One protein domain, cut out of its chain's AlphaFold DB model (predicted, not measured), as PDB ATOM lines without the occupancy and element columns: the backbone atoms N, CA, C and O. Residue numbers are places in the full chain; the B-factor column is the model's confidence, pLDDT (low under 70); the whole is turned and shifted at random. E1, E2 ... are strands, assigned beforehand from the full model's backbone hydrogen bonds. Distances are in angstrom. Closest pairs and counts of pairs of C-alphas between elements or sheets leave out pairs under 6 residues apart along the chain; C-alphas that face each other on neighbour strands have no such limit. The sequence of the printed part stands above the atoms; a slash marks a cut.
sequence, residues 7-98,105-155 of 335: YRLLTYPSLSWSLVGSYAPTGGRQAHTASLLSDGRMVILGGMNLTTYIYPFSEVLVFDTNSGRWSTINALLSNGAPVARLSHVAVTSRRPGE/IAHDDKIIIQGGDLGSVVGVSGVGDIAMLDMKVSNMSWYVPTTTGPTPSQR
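This is residues 7 to 98 and 105 to 155 of the 335 residues of an uncharacterized protein of Jimgerdemannia flammicorona (UniProt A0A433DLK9). Amid little regular structure, two small antiparallel sheets, E3 E4 E5 E6 and E7 E8 E9 E10, form a sandwich partly face to face, strands crossed at 45 degrees, with hairpin E1 E2 off at one end. The 143 printed residues include ten strands, numbered along the chain, and no named helix: all strand, with 51 residues in strands. It is compact, radius of gyration of the C-alphas 16.4 A, spanning 51 by 42 by 27 A.

E3 is residues 33 to 36, E4 41 to 45, E5 59 to 64, E6 69 to 74; E7 89 to 93, E8 110 to 116, E9 127 to 134, 20.9 A long, E10 141 to 143. E1, 7 to 9, begins at (42.760, -24.469, -0.997); E2, 17 to 20, ends at (45.736, -26.116, -5.541).

E3 to E6 form a meander, each strand the antiparallel neighbour of the one before; so do E8 to E10. N 62 of E5 and O 71 of E6 are within hydrogen-bond range, 2.9 A. The closest C-alphas of E3 and E7, Thr 33 and Ala 90, are 6.0 A apart.

The C-alphas farthest apart, Pro 13 and Asn 79, span 53.9 A. Residues 99 to 104 are cut out, a 9.9 A gap between C-alphas. Links E2 to E3, E4 to E5 and E6 to E7 are long. Confidence is under 70 in 25 residues, among them 7 to 15.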
ATOM      1  N   TYR A   7      41.706 -24.988  -1.879       53.88
ATOM      2  CA  TYR A   7      42.760 -24.469  -0.997       53.88
ATOM      3  C   TYR A   7      43.342 -25.579  -0.107       53.88
ATOM      4  O   TYR A   7      42.603 -26.426   0.393       53.88
ATOM      5  N   ARG A   8      44.663 -25.563   0.128       59.16
ATOM      6  CA  ARG A   8      45.366 -26.460   1.069       59.16
ATOM      7  C   ARG A   8      45.959 -25.662   2.227       59.16
ATOM      8  O   ARG A   8      46.561 -24.615   1.999       59.16
ATOM      9  N   LEU A   9      45.838 -26.189   3.446       59.69
ATOM     10  CA  LEU A   9      46.538 -25.678   4.624       59.69
ATOM     11  C   LEU A   9      47.922 -26.340   4.726       59.69
ATOM     12  O   LEU A   9      48.015 -27.566   4.793       59.69
ATOM     13  N   LEU A  10      48.993 -25.548   4.729       50.19
ATOM     14  CA  LEU A  10      50.348 -26.030   5.012       50.19
ATOM     15  C   LEU A  10      50.671 -25.807   6.494       50.19
ATOM     16  O   LEU A  10      50.440 -24.719   7.016       50.19
ATOM     17  N   THR A  11      51.203 -26.817   7.184       57.31
ATOM     18  CA  THR A  11      51.668 -26.682   8.574       57.31
ATOM     19  C   THR A  11      53.139 -26.262   8.634       57.31
ATOM     20  O   THR A  11      53.987 -27.009   8.161       57.31
ATOM     21  N   TYR A  12      53.374 -25.117   9.292       46.41
ATOM     22  CA  TYR A  12      54.618 -24.516   9.825       46.41
ATOM     23  C   TYR A  12      55.820 -24.298   8.863       46.41
ATOM     24  O   TYR A  12      56.158 -25.191   8.090       46.41
ATOM     25  N   PRO A  13      56.512 -23.129   8.911       58.88
ATOM     26  CA  PRO A  13      56.408 -22.040   9.896       58.88
ATOM     27  C   PRO A  13      55.314 -21.003   9.660       58.88
ATOM     28  O   PRO A  13      55.073 -20.171  10.528       58.88
ATOM     29  N   SER A  14      54.571 -21.091   8.560       60.47
ATOM     30  CA  SER A  14      53.432 -20.210   8.304       60.47
ATOM     31  C   SER A  14      52.244 -21.010   7.792       60.47
ATOM     32  O   SER A  14      52.371 -21.730   6.804       60.47
ATOM     33  N   LEU A  15      51.088 -20.862   8.446       68.25
ATOM     34  CA  LEU A  15      49.801 -21.311   7.914       68.25
ATOM     35  C   LEU A  15      49.460 -20.439   6.699       68.25
ATOM     36  O   LEU A  15      48.781 -19.423   6.817       68.25
ATOM     37  N   SER A  16      49.993 -20.797   5.536       73.44
ATOM     38  CA  SER A  16      49.679 -20.139   4.273       73.44
ATOM     39  C   SER A  16      48.705 -20.998   3.485       73.44
ATOM     40  O   SER A  16      48.949 -22.187   3.269       73.44
ATOM     41  N   TRP A  17      47.626 -20.377   3.023       76.69
ATOM     42  CA  TRP A  17      46.751 -20.964   2.023       76.69
ATOM     43  C   TRP A  17      47.389 -20.811   0.647       76.69
ATOM     44  O   TRP A  17      47.740 -19.704   0.245       76.69
ATOM     45  N   SER A  18      47.513 -21.912  -0.087       78.31
ATOM     46  CA  SER A  18      47.900 -21.885  -1.495       78.31
ATOM     47  C   SER A  18      46.769 -22.412  -2.362       78.31
ATOM     48  O   SER A  18      46.058 -23.345  -1.971       78.31
ATOM     49  N   LEU A  19      46.646 -21.841  -3.558       77.62
ATOM     50  CA  LEU A  19      45.810 -22.397  -4.610       77.62
ATOM     51  C   LEU A  19      46.311 -23.796  -4.975       77.62
ATOM     52  O   LEU A  19      47.515 -23.982  -5.162       77.62
ATOM     53  N   VAL A  20      45.408 -24.764  -5.086       78.75
ATOM     54  CA  VAL A  20      45.736 -26.116  -5.541       78.75
ATOM     55  C   VAL A  20      44.800 -26.517  -6.673       78.75
ATOM     56  O   VAL A  20      43.595 -26.273  -6.623       78.75
ATOM     57  N   GLY A  21      45.382 -27.163  -7.682       76.56
ATOM     58  CA  GLY A  21      44.684 -27.576  -8.892       76.56
ATOM     59  C   GLY A  21      44.591 -26.465  -9.936       76.56
ATOM     60  O   GLY A  21      44.726 -25.277  -9.645       76.56
ATOM     61  N   SER A  22      44.372 -26.873 -11.184       80.75
ATOM     62  CA  SER A  22      43.988 -25.959 -12.261       80.75
ATOM     63  C   SER A  22      42.539 -25.487 -12.085       80.75
ATOM     64  O   SER A  22      41.832 -25.926 -11.178       80.75
ATOM     65  N   TYR A  23      42.070 -24.609 -12.971       84.69
ATOM     66  CA  TYR A  23      40.657 -24.233 -13.021       84.69
ATOM     67  C   TYR A  23      39.757 -25.455 -13.247       84.69
ATOM     68  O   TYR A  23      40.096 -26.338 -14.042       84.69
ATOM     69  N   ALA A  24      38.607 -25.485 -12.566       88.75
ATOM     70  CA  ALA A  24      37.583 -26.494 -12.802       88.75
ATOM     71  C   ALA A  24      37.071 -26.405 -14.261       88.75
ATOM     72  O   ALA A  24      36.805 -25.293 -14.732       88.75
ATOM     73  N   PRO A  25      36.882 -27.535 -14.974       87.69
ATOM     74  CA  PRO A  25      36.584 -27.561 -16.411       87.69
ATOM     75  C   PRO A  25      35.351 -26.759 -16.852       87.69
ATOM     76  O   PRO A  25      35.296 -26.296 -17.987       87.69
ATOM     77  N   THR A  26      34.370 -26.573 -15.966       87.44
ATOM     78  CA  THR A  26      33.088 -25.912 -16.274       87.44
ATOM     79  C   THR A  26      32.891 -24.600 -15.506       87.44
ATOM     80  O   THR A  26      31.765 -24.114 -15.372       87.44
ATOM     81  N   GLY A  27      33.982 -24.042 -14.974       87.69
ATOM     82  CA  GLY A  27      33.984 -22.795 -14.221       87.69
ATOM     83  C   GLY A  27      33.489 -22.916 -12.776       87.69
ATOM     84  O   GLY A  27      33.223 -23.998 -12.252       87.69
ATOM     85  N   GLY A  28      33.416 -21.761 -12.112       89.00
ATOM     86  CA  GLY A  28      32.981 -21.656 -10.721       89.00
ATOM     87  C   GLY A  28      31.470 -21.825 -10.565       89.00
ATOM     88  O   GLY A  28      30.690 -21.322 -11.373       89.00
ATOM     89  N   ARG A  29      31.062 -22.486  -9.480       92.56
ATOM     90  CA  ARG A  29      29.659 -22.706  -9.113       92.56
ATOM     91  C   ARG A  29      29.445 -22.501  -7.616       92.56
ATOM     92  O   ARG A  29      30.354 -22.725  -6.821       92.56
ATOM     93  N   GLN A  30      28.238 -22.119  -7.221       91.88
ATOM     94  CA  GLN A  30      27.837 -21.933  -5.822       91.88
ATOM     95  C   GLN A  30      26.706 -22.884  -5.433       91.88
ATOM     96  O   GLN A  30      26.036 -23.434  -6.310       91.88
ATOM     97  N   ALA A  31      26.509 -23.063  -4.123       93.94
ATOM     98  CA  ALA A  31      25.465 -23.923  -3.560       93.94
ATOM     99  C   ALA A  31      25.476 -25.358  -4.140       93.94
ATOM    100  O   ALA A  31      24.438 -25.999  -4.293       93.94
ATOM    101  N   HIS A  32      26.673 -25.828  -4.493       96.50
ATOM    102  CA  HIS A  32      26.968 -27.207  -4.859       96.50
ATOM    103  C   HIS A  32      27.296 -28.013  -3.600       96.50
ATOM    104  O   HIS A  32      27.532 -27.444  -2.532       96.50
ATOM    105  N   THR A  33      27.380 -29.330  -3.743       97.81
ATOM    106  CA  THR A  33      27.929 -30.211  -2.707       97.81
ATOM    107  C   THR A  33      29.287 -30.752  -3.135       97.81
ATOM    108  O   THR A  33      29.581 -30.825  -4.329       97.81
ATOM    109  N   ALA A  34      30.121 -31.109  -2.157       96.06
ATOM    110  CA  ALA A  34      31.397 -31.777  -2.377       96.06
ATOM    111  C   ALA A  34      31.479 -33.021  -1.482       96.06
ATOM    112  O   ALA A  34      31.226 -32.942  -0.282       96.06
ATOM    113  N   SER A  35      31.815 -34.166  -2.070       95.12
ATOM    114  CA  SER A  35      31.867 -35.474  -1.407       95.12
ATOM    115  C   SER A  35      33.238 -36.115  -1.594       95.12
ATOM    116  O   SER A  35      33.719 -36.199  -2.720       95.12
ATOM    117  N   LEU A  36      33.873 -36.570  -0.509       91.69
ATOM    118  CA  LEU A  36      35.156 -37.279  -0.566       91.69
ATOM    119  C   LEU A  36      34.930 -38.792  -0.646       91.69
ATOM    120  O   LEU A  36      34.328 -39.381   0.258       91.69
ATOM    121  N   LEU A  37      35.450 -39.403  -1.704       89.00
ATOM    122  CA  LEU A  37      35.470 -40.847  -1.899       89.00
ATOM    123  C   LEU A  37      36.638 -41.496  -1.143       89.00
ATOM    124  O   LEU A  37      37.627 -40.849  -0.791       89.00
ATOM    125  N   SER A  38      36.528 -42.799  -0.909       84.12
ATOM    126  CA  SER A  38      37.533 -43.642  -0.255       84.12
ATOM    127  C   SER A  38      38.871 -43.699  -1.001       84.12
ATOM    128  O   SER A  38      39.905 -43.907  -0.374       84.12
ATOM    129  N   ASP A  39      38.863 -43.452  -2.311       81.94
ATOM    130  CA  ASP A  39      40.049 -43.412  -3.175       81.94
ATOM    131  C   ASP A  39      40.740 -42.033  -3.234       81.94
ATOM    132  O   ASP A  39      41.728 -41.853  -3.949       81.94
ATOM    133  N   GLY A  40      40.236 -41.048  -2.484       86.44
ATOM    134  CA  GLY A  40      40.784 -39.694  -2.448       86.44
ATOM    135  C   GLY A  40      40.254 -38.765  -3.542       86.44
ATOM    136  O   GLY A  40      40.668 -37.607  -3.604       86.44
ATOM    137  N   ARG A  41      39.323 -39.193  -4.397       90.31
ATOM    138  CA  ARG A  41      38.649 -38.274  -5.324       90.31
ATOM    139  C   ARG A  41      37.580 -37.460  -4.596       90.31
ATOM    140  O   ARG A  41      36.794 -37.987  -3.812       90.31
ATOM    141  N   MET A  42      37.530 -36.166  -4.884       94.25
ATOM    142  CA  MET A  42      36.460 -35.266  -4.461       94.25
ATOM    143  C   MET A  42      35.470 -35.086  -5.606       94.25
ATOM    144  O   MET A  42      35.859 -34.704  -6.707       94.25
ATOM    145  N   VAL A  43      34.192 -35.336  -5.344       95.44
ATOM    146  CA  VAL A  43      33.110 -35.234  -6.324       95.44
ATOM    147  C   VAL A  43      32.258 -34.011  -6.026       95.44
ATOM    148  O   VAL A  43      31.796 -33.844  -4.898       95.44
ATOM    149  N   ILE A  44      32.055 -33.163  -7.030       97.44
ATOM    150  CA  ILE A  44      31.279 -31.928  -6.944       97.44
ATOM    151  C   ILE A  44      30.001 -32.096  -7.770       97.44
ATOM    152  O   ILE A  44      30.069 -32.419  -8.957       97.44
ATOM    153  N   LEU A  45      28.843 -31.850  -7.149       97.12
ATOM    154  CA  LEU A  45      27.529 -32.084  -7.756       97.12
ATOM    155  C   LEU A  45      26.614 -30.856  -7.682       97.12
ATOM    156  O   LEU A  45      26.589 -30.127  -6.686       97.12
ATOM    157  N   GLY A  46      25.829 -30.666  -8.748       95.88
ATOM    158  CA  GLY A  46      24.796 -29.635  -8.864       95.88
ATOM    159  C   GLY A  46      25.325 -28.211  -8.683       95.88
ATOM    160  O   GLY A  46      26.445 -27.888  -9.095       95.88
ATOM    161  N   GLY A  47      24.504 -27.361  -8.065       94.62
ATOM    162  CA  GLY A  47      24.793 -25.944  -7.860       94.62
ATOM    163  C   GLY A  47      24.499 -25.091  -9.092       94.62
ATOM    164  O   GLY A  47      23.971 -25.570 -10.095       94.62
ATOM    165  N   MET A  48      24.839 -23.808  -9.015       91.56
ATOM    166  CA  MET A  48      24.540 -22.838 -10.072       91.56
ATOM    167  C   MET A  48      25.709 -21.902 -10.368       91.56
ATOM    168  O   MET A  48      26.566 -21.669  -9.511       91.56
ATOM    169  N   ASN A  49      25.718 -21.322 -11.564       89.81
ATOM    170  CA  ASN A  49      26.595 -20.204 -11.902       89.81
ATOM    171  C   ASN A  49      25.940 -18.844 -11.556       89.81
ATOM    172  O   ASN A  49      24.829 -18.777 -11.027       89.81
ATOM    173  N   LEU A  50      26.626 -17.740 -11.866       83.81
ATOM    174  CA  LEU A  50      26.131 -16.378 -11.608       83.81
ATOM    175  C   LEU A  50      24.994 -15.927 -12.547       83.81
ATOM    176  O   LEU A  50      24.349 -14.922 -12.272       83.81
ATOM    177  N   THR A  51      24.742 -16.649 -13.640       77.62
ATOM    178  CA  THR A  51      23.728 -16.332 -14.662       77.62
ATOM    179  C   THR A  51      22.514 -17.260 -14.566       77.62
ATOM    180  O   THR A  51      21.922 -17.603 -15.585       77.62
ATOM    181  N   THR A  52      22.196 -17.731 -13.356       78.38
ATOM    182  CA  THR A  52      21.066 -18.626 -13.036       78.38
ATOM    183  C   THR A  52      21.071 -20.007 -13.701       78.38
ATOM    184  O   THR A  52      20.088 -20.733 -13.592       78.38
ATOM    185  N   TYR A  53      22.160 -20.410 -14.356       88.62
ATOM    186  CA  TYR A  53      22.277 -21.760 -14.905       88.62
ATOM    187  C   TYR A  53      22.554 -22.751 -13.774       88.62
ATOM    188  O   TYR A  53      23.538 -22.593 -13.048       88.62
ATOM    189  N   ILE A  54      21.692 -23.758 -13.637       91.81
ATOM    190  CA  ILE A  54      21.833 -24.846 -12.665       91.81
ATOM    191  C   ILE A  54      22.478 -26.035 -13.372       91.81
ATOM    192  O   ILE A  54      21.994 -26.486 -14.410       91.81
ATOM    193  N   TYR A  55      23.571 -26.540 -12.808       94.00
ATOM    194  CA  TYR A  55      24.323 -27.630 -13.413       94.00
ATOM    195  C   TYR A  55      23.568 -28.961 -13.273       94.00
ATOM    196  O   TYR A  55      23.096 -29.286 -12.176       94.00
ATOM    197  N   PRO A  56      23.455 -29.750 -14.356       94.31
ATOM    198  CA  PRO A  56      22.765 -31.032 -14.325       94.31
ATOM    199  C   PRO A  56      23.561 -32.076 -13.541       94.31
ATOM    200  O   PRO A  56      24.788 -32.086 -13.569       94.31
ATOM    201  N   PHE A  57      22.866 -33.021 -12.903       95.56
ATOM    202  CA  PHE A  57      23.520 -34.124 -12.187       95.56
ATOM    203  C   PHE A  57      24.190 -35.159 -13.103       95.56
ATOM    204  O   PHE A  57      24.971 -35.977 -12.619       95.56
ATOM    205  N   SER A  58      23.941 -35.124 -14.417       94.19
ATOM    206  CA  SER A  58      24.757 -35.881 -15.373       94.19
ATOM    207  C   SER A  58      26.198 -35.382 -15.409       94.19
ATOM    208  O   SER A  58      27.087 -36.165 -15.709       94.19
ATOM    209  N   GLU A  59      26.448 -34.109 -15.099       95.00
ATOM    210  CA  GLU A  59      27.794 -33.550 -15.061       95.00
ATOM    211  C   GLU A  59      28.406 -33.734 -13.669       95.00
ATOM    212  O   GLU A  59      28.086 -33.020 -12.716       95.00
ATOM    213  N   VAL A  60      29.317 -34.697 -13.561       94.81
ATOM    214  CA  VAL A  60      30.018 -35.025 -12.320       94.81
ATOM    215  C   VAL A  60      31.432 -34.470 -12.406       94.81
ATOM    216  O   VAL A  60      32.287 -35.009 -13.114       94.81
ATOM    217  N   LEU A  61      31.688 -33.374 -11.692       95.75
ATOM    218  CA  LEU A  61      33.035 -32.827 -11.569       95.75
ATOM    219  C   LEU A  61      33.825 -33.635 -10.545       95.75
ATOM    220  O   LEU A  61      33.359 -33.862  -9.430       95.75
ATOM    221  N   VAL A  62      35.040 -34.027 -10.913       93.81
ATOM    222  CA  VAL A  62      35.916 -34.832 -10.068       93.81
ATOM    223  C   VAL A  62      37.269 -34.153  -9.949       93.81
ATOM    224  O   VAL A  62      37.919 -33.846 -10.947       93.81
ATOM    225  N   PHE A  63      37.706 -33.935  -8.715       93.94
ATOM    226  CA  PHE A  63      39.059 -33.512  -8.397       93.94
ATOM    227  C   PHE A  63      39.800 -34.671  -7.737       93.94
ATOM    228  O   PHE A  63      39.451 -35.100  -6.638       93.94
ATOM    229  N   ASP A  64      40.818 -35.196  -8.408       90.50
ATOM    230  CA  ASP A  64      41.689 -36.218  -7.837       90.50
ATOM    231  C   ASP A  64      42.724 -35.550  -6.926       90.50
ATOM    232  O   ASP A  64      43.614 -34.834  -7.393       90.50
ATOM    233  N   THR A  65      42.608 -35.778  -5.616       89.31
ATOM    234  CA  THR A  65      43.497 -35.151  -4.629       89.31
ATOM    235  C   THR A  65      44.917 -35.713  -4.657       89.31
ATOM    236  O   THR A  65      45.838 -35.021  -4.224       89.31
ATOM    237  N   ASN A  66      45.121 -36.914  -5.209       87.38
ATOM    238  CA  ASN A  66      46.442 -37.535  -5.301       87.38
ATOM    239  C   ASN A  66      47.273 -36.923  -6.436       87.38
ATOM    240  O   ASN A  66      48.486 -36.778  -6.309       87.38
ATOM    241  N   SER A  67      46.622 -36.548  -7.543       89.38
ATOM    242  CA  SER A  67      47.286 -35.963  -8.717       89.38
ATOM    243  C   SER A  67      47.078 -34.453  -8.870       89.38
ATOM    244  O   SER A  67      47.770 -33.816  -9.668       89.38
ATOM    245  N   GLY A  68      46.138 -33.865  -8.127       88.81
ATOM    246  CA  GLY A  68      45.762 -32.455  -8.234       88.81
ATOM    247  C   GLY A  68      45.073 -32.104  -9.556       88.81
ATOM    248  O   GLY A  68      45.117 -30.945  -9.979       88.81
ATOM    249  N   ARG A  69      44.486 -33.092 -10.245       89.75
ATOM    250  CA  ARG A  69      43.885 -32.933 -11.576       89.75
ATOM    251  C   ARG A  69      42.366 -32.974 -11.520       89.75
ATOM    252  O   ARG A  69      41.772 -33.746 -10.772       89.75
ATOM    253  N   TRP A  70      41.753 -32.163 -12.377       94.12
ATOM    254  CA  TRP A  70      40.320 -32.198 -12.626       94.12
ATOM    255  C   TRP A  70      39.972 -33.152 -13.764       94.12
ATOM    256  O   TRP A  70      40.686 -33.233 -14.765       94.12
ATOM    257  N   SER A  71      38.822 -33.797 -13.645       91.50
ATOM    258  CA  SER A  71      38.127 -34.467 -14.732       91.50
ATOM    259  C   SER A  71      36.625 -34.217 -14.625       91.50
ATOM    260  O   SER A  71      36.100 -33.861 -13.567       91.50
ATOM    261  N   THR A  72      35.932 -34.380 -15.745       93.12
ATOM    262  CA  THR A  72      34.471 -34.364 -15.795       93.12
ATOM    263  C   THR A  72      34.018 -35.730 -16.264       93.12
ATOM    264  O   THR A  72      34.505 -36.228 -17.280       93.12
ATOM    265  N   ILE A  73      33.087 -36.330 -15.532       91.12
ATOM    266  CA  ILE A  73      32.467 -37.592 -15.908       91.12
ATOM    267  C   ILE A  73      30.994 -37.327 -16.213       91.12
ATOM    268  O   ILE A  73      30.310 -36.646 -15.452       91.12
ATOM    269  N   ASN A  74      30.510 -37.869 -17.328       91.56
ATOM    270  CA  ASN A  74      29.095 -37.822 -17.673       91.56
ATOM    271  C   ASN A  74      28.397 -39.072 -17.123       91.56
ATOM    272  O   ASN A  74      28.577 -40.165 -17.657       91.56
ATOM    273  N   ALA A  75      27.641 -38.911 -16.039       91.38
ATOM    274  CA  ALA A  75      26.858 -39.979 -15.431       91.38
ATOM    275  C   ALA A  75      25.645 -40.332 -16.291       91.38
ATOM    276  O   ALA A  75      24.967 -39.446 -16.823       91.38
ATOM    277  N   LEU A  76      25.312 -41.620 -16.348       91.06
ATOM    278  CA  LEU A  76      24.052 -42.058 -16.933       91.06
ATOM    279  C   LEU A  76      22.882 -41.644 -16.032       91.06
ATOM    280  O   LEU A  76      22.900 -41.853 -14.817       91.06
ATOM    281  N   LEU A  77      21.855 -41.069 -16.653       90.00
ATOM    282  CA  LEU A  77      20.581 -40.738 -16.021       90.00
ATOM    283  C   LEU A  77      19.534 -41.770 -16.463       90.00
ATOM    284  O   LEU A  77      19.421 -42.053 -17.653       90.00
ATOM    285  N   SER A  78      18.751 -42.311 -15.530       81.44
ATOM    286  CA  SER A  78      17.674 -43.272 -15.820       81.44
ATOM    287  C   SER A  78      16.336 -42.846 -15.212       81.44
ATOM    288  O   SER A  78      16.327 -42.357 -14.087       81.44
ATOM    289  N   ASN A  79      15.231 -43.060 -15.946       63.47
ATOM    290  CA  ASN A  79      13.811 -43.040 -15.531       63.47
ATOM    291  C   ASN A  79      13.534 -42.605 -14.074       63.47
ATOM    292  O   ASN A  79      13.368 -43.445 -13.195       63.47
ATOM    293  N   GLY A  80      13.460 -41.291 -13.840       65.31
ATOM    294  CA  GLY A  80      13.313 -40.697 -12.503       65.31
ATOM    295  C   GLY A  80      14.566 -39.983 -11.989       65.31
ATOM    296  O   GLY A  80      14.563 -39.517 -10.862       65.31
ATOM    297  N   ALA A  81      15.619 -39.887 -12.806       79.12
ATOM    298  CA  ALA A  81      16.888 -39.237 -12.492       79.12
ATOM    299  C   ALA A  81      16.734 -37.853 -11.827       79.12
ATOM    300  O   ALA A  81      15.812 -37.104 -12.172       79.12
ATOM    301  N   PRO A  82      17.644 -37.476 -10.906       90.69
ATOM    302  CA  PRO A  82      17.442 -36.286 -10.101       90.69
ATOM    303  C   PRO A  82      17.473 -35.017 -10.952       90.69
ATOM    304  O   PRO A  82      18.365 -34.803 -11.777       90.69
ATOM    305  N   VAL A  83      16.505 -34.140 -10.696       91.56
ATOM    306  CA  VAL A  83      16.444 -32.803 -11.299       91.56
ATOM    307  C   VAL A  83      17.612 -31.954 -10.800       91.56
ATOM    308  O   VAL A  83      17.904 -31.953  -9.602       91.56
ATOM    309  N   ALA A  84      18.251 -31.218 -11.713       93.19
ATOM    310  CA  ALA A  84      19.311 -30.259 -11.411       93.19
ATOM    311  C   ALA A  84      18.875 -29.282 -10.307       93.19
ATOM    312  O   ALA A  84      17.786 -28.712 -10.376       93.19
ATOM    313  N   ARG A  85      19.716 -29.090  -9.286       93.75
ATOM    314  CA  ARG A  85      19.375 -28.268  -8.115       93.75
ATOM    315  C   ARG A  85      20.601 -27.695  -7.416       93.75
ATOM    316  O   ARG A  85      21.714 -28.219  -7.521       93.75
ATOM    317  N   LEU A  86      20.372 -26.650  -6.639       93.38
ATOM    318  CA  LEU A  86      21.334 -26.062  -5.711       93.38
ATOM    319  C   LEU A  86      20.927 -26.347  -4.258       93.38
ATOM    320  O   LEU A  86      19.840 -26.856  -4.012       93.38
ATOM    321  N   SER A  87      21.790 -26.044  -3.288       94.56
ATOM    322  CA  SER A  87      21.482 -26.081  -1.844       94.56
ATOM    323  C   SER A  87      20.915 -27.417  -1.333       94.56
ATOM    324  O   SER A  87      20.204 -27.449  -0.324       94.56
ATOM    325  N   HIS A  88      21.207 -28.502  -2.051       96.69
ATOM    326  CA  HIS A  88      20.968 -29.879  -1.634       96.69
ATOM    327  C   HIS A  88      22.099 -30.328  -0.709       96.69
ATOM    328  O   HIS A  88      23.136 -29.666  -0.619       96.69
ATOM    329  N   VAL A  89      21.922 -31.469  -0.055       97.88
ATOM    330  CA  VAL A  89      23.004 -32.141   0.675       97.88
ATOM    331  C   VAL A  89      23.489 -33.355  -0.090       97.88
ATOM    332  O   VAL A  89      22.760 -33.905  -0.913       97.88
ATOM    333  N   ALA A  90      24.716 -33.770   0.203       97.69
ATOM    334  CA  ALA A  90      25.282 -35.012  -0.284       97.69
ATOM    335  C   ALA A  90      26.049 -35.701   0.844       97.69
ATOM    336  O   ALA A  90      26.753 -35.039   1.610       97.69
ATOM    337  N   VAL A  91      25.929 -37.022   0.928       95.88
ATOM    338  CA  VAL A  91      26.700 -37.858   1.849       95.88
ATOM    339  C   VAL A  91      27.273 -39.066   1.119       95.88
ATOM    340  O   VAL A  91      26.653 -39.596   0.194       95.88
ATOM    341  N   THR A  92      28.458 -39.516   1.533       93.06
ATOM    342  CA  THR A  92      29.090 -40.717   0.981       93.06
ATOM    343  C   THR A  92      28.727 -41.943   1.806       93.06
ATOM    344  O   THR A  92      28.956 -41.988   3.012       93.06
ATOM    345  N   SER A  93      28.154 -42.945   1.144       86.25
ATOM    346  CA  SER A  93      27.882 -44.263   1.711       86.25
ATOM    347  C   SER A  93      28.961 -45.240   1.261       86.25
ATOM    348  O   SER A  93      29.248 -45.352   0.064       86.25
ATOM    349  N   ARG A  94      29.555 -45.941   2.229       76.06
ATOM    350  CA  ARG A  94      30.544 -47.002   2.005       76.06
ATOM    351  C   ARG A  94      29.903 -48.339   2.336       76.06
ATOM    352  O   ARG A  94      29.093 -48.413   3.260       76.06
ATOM    353  N   ARG A  95      30.268 -49.405   1.621       61.94
ATOM    354  CA  ARG A  95      29.769 -50.746   1.953       61.94
ATOM    355  C   ARG A  95      30.231 -51.142   3.364       61.94
ATOM    356  O   ARG A  95      31.436 -51.139   3.621       61.94
ATOM    357  N   PRO A  96      29.312 -51.502   4.279       47.41
ATOM    358  CA  PRO A  96      29.693 -52.062   5.568       47.41
ATOM    359  C   PRO A  96      30.419 -53.397   5.352       47.41
ATOM    360  O   PRO A  96      29.878 -54.286   4.697       47.41
ATOM    361  N   GLY A  97      31.631 -53.538   5.891       46.12
ATOM    362  CA  GLY A  97      32.367 -54.810   5.917       46.12
ATOM    363  C   GLY A  97      33.567 -54.936   4.973       46.12
ATOM    364  O   GLY A  97      34.246 -55.959   5.020       46.12
ATOM    365  N   GLU A  98      33.893 -53.926   4.167       47.81
ATOM    366  CA  GLU A  98      35.118 -53.960   3.359       47.81
ATOM    367  C   GLU A  98      36.308 -53.405   4.160       47.81
ATOM    368  O   GLU A  98      36.662 -52.228   4.084       47.81
ATOM    369  N   ILE A 105      41.138 -50.944  -4.952       44.94
ATOM    370  CA  ILE A 105      39.837 -50.368  -4.582       44.94
ATOM    371  C   ILE A 105      38.935 -50.485  -5.812       44.94
ATOM    372  O   ILE A 105      39.028 -49.685  -6.743       44.94
ATOM    373  N   ALA A 106      38.073 -51.501  -5.842       44.12
ATOM    374  CA  ALA A 106      36.905 -51.463  -6.703       44.12
ATOM    375  C   ALA A 106      36.076 -50.250  -6.257       44.12
ATOM    376  O   ALA A 106      35.617 -50.184  -5.122       44.12
ATOM    377  N   HIS A 107      35.971 -49.234  -7.114       52.56
ATOM    378  CA  HIS A 107      35.265 -47.993  -6.798       52.56
ATOM    379  C   HIS A 107      33.767 -48.274  -6.607       52.56
ATOM    380  O   HIS A 107      33.019 -48.247  -7.574       52.56
ATOM    381  N   ASP A 108      33.327 -48.579  -5.388       62.00
ATOM    382  CA  ASP A 108      31.930 -48.931  -5.086       62.00
ATOM    383  C   ASP A 108      31.241 -47.924  -4.145       62.00
ATOM    384  O   ASP A 108      30.097 -48.148  -3.729       62.00
ATOM    385  N   ASP A 109      31.911 -46.805  -3.844       83.44
ATOM    386  CA  ASP A 109      31.328 -45.702  -3.081       83.44
ATOM    387  C   ASP A 109      30.065 -45.175  -3.760       83.44
ATOM    388  O   ASP A 109      29.970 -45.068  -4.987       83.44
ATOM    389  N   LYS A 110      29.085 -44.805  -2.939       90.75
ATOM    390  CA  LYS A 110      27.836 -44.216  -3.415       90.75
ATOM    391  C   LYS A 110      27.682 -42.833  -2.827       90.75
ATOM    392  O   LYS A 110      27.971 -42.623  -1.651       90.75
ATOM    393  N   ILE A 111      27.219 -41.890  -3.635       95.19
ATOM    394  CA  ILE A 111      26.880 -40.548  -3.163       95.19
ATOM    395  C   ILE A 111      25.366 -40.449  -3.121       95.19
ATOM    396  O   ILE A 111      24.707 -40.638  -4.138       95.19
ATOM    397  N   ILE A 112      24.820 -40.155  -1.951       95.94
ATOM    398  CA  ILE A 112      23.385 -39.975  -1.747       95.94
ATOM    399  C   ILE A 112      23.128 -38.483  -1.620       95.94
ATOM    400  O   ILE A 112      23.771 -37.826  -0.803       95.94
ATOM    401  N   ILE A 113      22.192 -37.959  -2.404       97.69
ATOM    402  CA  ILE A 113      21.726 -36.576  -2.305       97.69
ATOM    403  C   ILE A 113      20.307 -36.520  -1.749       97.69
ATOM    404  O   ILE A 113      19.511 -37.427  -1.995       97.69
ATOM    405  N   GLN A 114      19.981 -35.441  -1.037       97.00
ATOM    406  CA  GLN A 114      18.619 -35.168  -0.582       97.00
ATOM    407  C   GLN A 114      18.280 -33.685  -0.708       97.00
ATOM    408  O   GLN A 114      19.118 -32.801  -0.497       97.00
ATOM    409  N   GLY A 115      17.025 -33.433  -1.066       95.44
ATOM    410  CA  GLY A 115      16.432 -32.108  -1.084       95.44
ATOM    411  C   GLY A 115      17.145 -31.139  -2.024       95.44
ATOM    412  O   GLY A 115      17.714 -31.561  -3.028       95.44
ATOM    413  N   GLY A 116      17.091 -29.845  -1.724       94.44
ATOM    414  CA  GLY A 116      17.672 -28.766  -2.528       94.44
ATOM    415  C   GLY A 116      16.629 -27.820  -3.102       94.44
ATOM    416  O   GLY A 116      15.440 -27.984  -2.867       94.44
ATOM    417  N   ASP A 117      17.079 -26.812  -3.830       90.50
ATOM    418  CA  ASP A 117      16.254 -25.778  -4.443       90.50
ATOM    419  C   ASP A 117      16.420 -25.790  -5.966       90.50
ATOM    420  O   ASP A 117      17.519 -26.002  -6.489       90.50
ATOM    421  N   LEU A 118      15.315 -25.567  -6.674       89.50
ATOM    422  CA  LEU A 118      15.255 -25.530  -8.137       89.50
ATOM    423  C   LEU A 118      15.533 -24.122  -8.694       89.50
ATOM    424  O   LEU A 118      15.515 -23.922  -9.907       89.50
ATOM    425  N   GLY A 119      15.827 -23.152  -7.823       80.25
ATOM    426  CA  GLY A 119      16.178 -21.784  -8.187       80.25
ATOM    427  C   GLY A 119      14.958 -20.890  -8.392       80.25
ATOM    428  O   GLY A 119      13.850 -21.206  -7.976       80.25
ATOM    429  N   SER A 120      15.161 -19.734  -9.033       64.12
ATOM    430  CA  SER A 120      14.157 -18.662  -9.171       64.12
ATOM    431  C   SER A 120      13.041 -18.967 -10.190       64.12
ATOM    432  O   SER A 120      12.605 -18.097 -10.943       64.12
ATOM    433  N   VAL A 121      12.558 -20.209 -10.225       56.06
ATOM    434  CA  VAL A 121      11.261 -20.528 -10.817       56.06
ATOM    435  C   VAL A 121      10.211 -20.150  -9.775       56.06
ATOM    436  O   VAL A 121      10.021 -20.828  -8.768       56.06
ATOM    437  N   VAL A 122       9.576 -18.998  -9.985       46.91
ATOM    438  CA  VAL A 122       8.561 -18.433  -9.087       46.91
ATOM    439  C   VAL A 122       7.513 -19.499  -8.740       46.91
ATOM    440  O   VAL A 122       6.861 -20.041  -9.628       46.91
ATOM    441  N   GLY A 123       7.348 -19.794  -7.447       50.00
ATOM    442  CA  GLY A 123       6.294 -20.682  -6.941       50.00
ATOM    443  C   GLY A 123       6.673 -22.151  -6.727       50.00
ATOM    444  O   GLY A 123       5.852 -22.890  -6.189       50.00
ATOM    445  N   VAL A 124       7.896 -22.580  -7.062       52.97
ATOM    446  CA  VAL A 124       8.400 -23.924  -6.723       52.97
ATOM    447  C   VAL A 124       9.776 -23.781  -6.083       52.97
ATOM    448  O   VAL A 124      10.791 -23.735  -6.764       52.97
ATOM    449  N   SER A 125       9.815 -23.656  -4.760       67.81
ATOM    450  CA  SER A 125      11.076 -23.741  -4.014       67.81
ATOM    451  C   SER A 125      11.189 -25.149  -3.434       67.81
ATOM    452  O   SER A 125      10.168 -25.807  -3.305       67.81
ATOM    453  N   GLY A 126      12.373 -25.675  -3.145       75.94
ATOM    454  CA  GLY A 126      12.504 -26.948  -2.425       75.94
ATOM    455  C   GLY A 126      12.092 -28.226  -3.183       75.94
ATOM    456  O   GLY A 126      10.969 -28.403  -3.635       75.94
ATOM    457  N   VAL A 127      12.974 -29.208  -3.215       90.50
ATOM    458  CA  VAL A 127      12.673 -30.610  -3.528       90.50
ATOM    459  C   VAL A 127      12.923 -31.449  -2.273       90.50
ATOM    460  O   VAL A 127      13.549 -30.981  -1.321       90.50
ATOM    461  N   GLY A 128      12.345 -32.647  -2.200       91.06
ATOM    462  CA  GLY A 128      12.446 -33.529  -1.025       91.06
ATOM    463  C   GLY A 128      12.877 -34.957  -1.348       91.06
ATOM    464  O   GLY A 128      13.092 -35.744  -0.431       91.06
ATOM    465  N   ASP A 129      13.016 -35.273  -2.634       93.19
ATOM    466  CA  ASP A 129      13.449 -36.568  -3.143       93.19
ATOM    467  C   ASP A 129      14.897 -36.891  -2.758       93.19
ATOM    468  O   ASP A 129      15.694 -36.032  -2.358       93.19
ATOM    469  N   ILE A 130      15.207 -38.177  -2.897       94.38
ATOM    470  CA  ILE A 130      16.529 -38.757  -2.713       94.38
ATOM    471  C   ILE A 130      16.980 -39.335  -4.045       94.38
ATOM    472  O   ILE A 130      16.195 -39.953  -4.762       94.38
ATOM    473  N   ALA A 131      18.265 -39.199  -4.342       95.31
ATOM    474  CA  ALA A 131      18.896 -39.941  -5.420       95.31
ATOM    475  C   ALA A 131      20.271 -40.433  -4.986       95.31
ATOM    476  O   ALA A 131      20.916 -39.848  -4.116       95.31
ATOM    477  N   MET A 132      20.721 -41.513  -5.610       94.06
ATOM    478  CA  MET A 132      22.010 -42.128  -5.349       94.06
ATOM    479  C   MET A 132      22.805 -42.233  -6.647       94.06
ATOM    480  O   MET A 132      22.321 -42.780  -7.636       94.06
ATOM    481  N   LEU A 133      24.035 -41.734  -6.627       93.88
ATOM    482  CA  LEU A 133      25.022 -41.929  -7.678       93.88
ATOM    483  C   LEU A 133      25.916 -43.108  -7.305       93.88
ATOM    484  O   LEU A 133      26.590 -43.075  -6.273       93.88
ATOM    485  N   ASP A 134      25.928 -44.139  -8.146       90.19
ATOM    486  CA  ASP A 134      26.886 -45.234  -8.040       90.19
ATOM    487  C   ASP A 134      28.203 -44.827  -8.716       90.19
ATOM    488  O   ASP A 134      28.225 -44.614  -9.929       90.19
ATOM    489  N   MET A 135      29.299 -44.708  -7.953       88.19
ATOM    490  CA  MET A 135      30.612 -44.298  -8.481       88.19
ATOM    491  C   MET A 135      31.386 -45.441  -9.156       88.19
ATOM    492  O   MET A 135      32.581 -45.296  -9.447       88.19
ATOM    493  N   LYS A 136      30.716 -46.561  -9.452       82.62
ATOM    494  CA  LYS A 136      31.291 -47.687 -10.185       82.62
ATOM    495  C   LYS A 136      31.773 -47.274 -11.568       82.62
ATOM    496  O   LYS A 136      30.983 -47.010 -12.468       82.62
ATOM    497  N   VAL A 137      33.092 -47.303 -11.768       72.62
ATOM    498  CA  VAL A 137      33.754 -46.830 -13.002       72.62
ATOM    499  C   VAL A 137      33.211 -47.498 -14.268       72.62
ATOM    500  O   VAL A 137      33.096 -46.844 -15.299       72.62
ATOM    501  N   SER A 138      32.840 -48.780 -14.204       78.31
ATOM    502  CA  SER A 138      32.300 -49.498 -15.364       78.31
ATOM    503  C   SER A 138      30.894 -49.048 -15.776       78.31
ATOM    504  O   SER A 138      30.490 -49.308 -16.903       78.31
ATOM    505  N   ASN A 139      30.119 -48.466 -14.855       78.50
ATOM    506  CA  ASN A 139      28.725 -48.085 -15.072       78.50
ATOM    507  C   ASN A 139      28.300 -47.009 -14.061       78.50
ATOM    508  O   ASN A 139      27.525 -47.277 -13.143       78.50
ATOM    509  N   MET A 140      28.855 -45.808 -14.204       87.38
ATOM    510  CA  MET A 140      28.550 -44.710 -13.296       87.38
ATOM    511  C   MET A 140      27.161 -44.151 -13.624       87.38
ATOM    512  O   MET A 140      26.954 -43.533 -14.674       87.38
ATOM    513  N   SER A 141      26.200 -44.389 -12.736       90.88
ATOM    514  CA  SER A 141      24.784 -44.135 -13.009       90.88
ATOM    515  C   SER A 141      24.029 -43.648 -11.785       90.88
ATOM    516  O   SER A 141      24.299 -44.069 -10.658       90.88
ATOM    517  N   TRP A 142      23.031 -42.808 -12.034       94.31
ATOM    518  CA  TRP A 142      22.060 -42.394 -11.034       94.31
ATOM    519  C   TRP A 142      20.932 -43.409 -10.877       94.31
ATOM    520  O   TRP A 142      20.438 -43.960 -11.856       94.31
ATOM    521  N   TYR A 143      20.476 -43.581  -9.643       89.75
ATOM    522  CA  TYR A 143      19.306 -44.368  -9.277       89.75
ATOM    523  C   TYR A 143      18.481 -43.620  -8.223       89.75
ATOM    524  O   TYR A 143      19.041 -43.006  -7.313       89.75
ATOM    525  N   VAL A 144      17.153 -43.677  -8.331       92.06
ATOM    526  CA  VAL A 144      16.232 -43.121  -7.330       92.06
ATOM    527  C   VAL A 144      15.629 -44.265  -6.515       92.06
ATOM    528  O   VAL A 144      14.842 -45.046  -7.056       92.06
ATOM    529  N   PRO A 145      16.006 -44.402  -5.232       90.88
ATOM    530  CA  PRO A 145      15.478 -45.446  -4.370       90.88
ATOM    531  C   PRO A 145      14.021 -45.179  -4.002       90.88
ATOM    532  O   PRO A 145      13.610 -44.043  -3.769       90.88
ATOM    533  N   THR A 146      13.237 -46.250  -3.890       92.00
ATOM    534  CA  THR A 146      11.917 -46.175  -3.258       92.00
ATOM    535  C   THR A 146      12.093 -46.160  -1.746       92.00
ATOM    536  O   THR A 146      12.667 -47.094  -1.191       92.00
ATOM    537  N   THR A 147      11.595 -45.115  -1.085       94.00
ATOM    538  CA  THR A 147      11.701 -44.969   0.371       94.00
ATOM    539  C   THR A 147      10.384 -45.233   1.089       94.00
ATOM    540  O   THR A 147       9.314 -44.934   0.561       94.00
ATOM    541  N   THR A 148      10.461 -45.710   2.329       96.69
ATOM    542  CA  THR A 148       9.311 -45.905   3.230       96.69
ATOM    543  C   THR A 148       9.495 -45.144   4.548       96.69
ATOM    544  O   THR A 148      10.584 -44.648   4.833       96.69
ATOM    545  N   GLY A 149       8.440 -45.040   5.362       95.50
ATOM    546  CA  GLY A 149       8.490 -44.376   6.673       95.50
ATOM    547  C   GLY A 149       8.220 -42.859   6.640       95.50
ATOM    548  O   GLY A 149       7.792 -42.329   5.611       95.50
ATOM    549  N   PRO A 150       8.421 -42.151   7.772       93.62
ATOM    550  CA  PRO A 150       8.153 -40.718   7.904       93.62
ATOM    551  C   PRO A 150       9.209 -39.862   7.187       93.62
ATOM    552  O   PRO A 150      10.168 -39.384   7.791       93.62
ATOM    553  N   THR A 151       9.020 -39.660   5.882       93.56
ATOM    554  CA  THR A 151       9.895 -38.801   5.074       93.56
ATOM    555  C   THR A 151       9.839 -37.335   5.530       93.56
ATOM    556  O   THR A 151       8.756 -36.830   5.843       93.56
ATOM    557  N   PRO A 152      10.970 -36.606   5.537       94.31
ATOM    558  CA  PRO A 152      10.965 -35.167   5.724       94.31
ATOM    559  C   PRO A 152      10.227 -34.457   4.589       94.31
ATOM    560  O   PRO A 152      10.268 -34.877   3.431       94.31
ATOM    561  N   SER A 153       9.636 -33.307   4.913       93.00
ATOM    562  CA  SER A 153       9.164 -32.350   3.909       93.00
ATOM    563  C   SER A 153      10.311 -31.837   3.034       93.00
ATOM    564  O   SER A 153      11.471 -31.806   3.467       93.00
ATOM    565  N   GLN A 154       9.966 -31.382   1.826       92.94
ATOM    566  CA  GLN A 154      10.886 -30.699   0.913       92.94
ATOM    567  C   GLN A 154      11.628 -29.550   1.606       92.94
ATOM    568  O   GLN A 154      11.029 -28.778   2.360       92.94
ATOM    569  N   ARG A 155      12.939 -29.469   1.371       93.00
ATOM    570  CA  ARG A 155      13.836 -28.572   2.105       93.00
ATOM    571  C   ARG A 155      15.103 -28.261   1.330       93.00
ATOM    572  O   ARG A 155      15.567 -29.068   0.529       93.00
TER     573      ARG A 155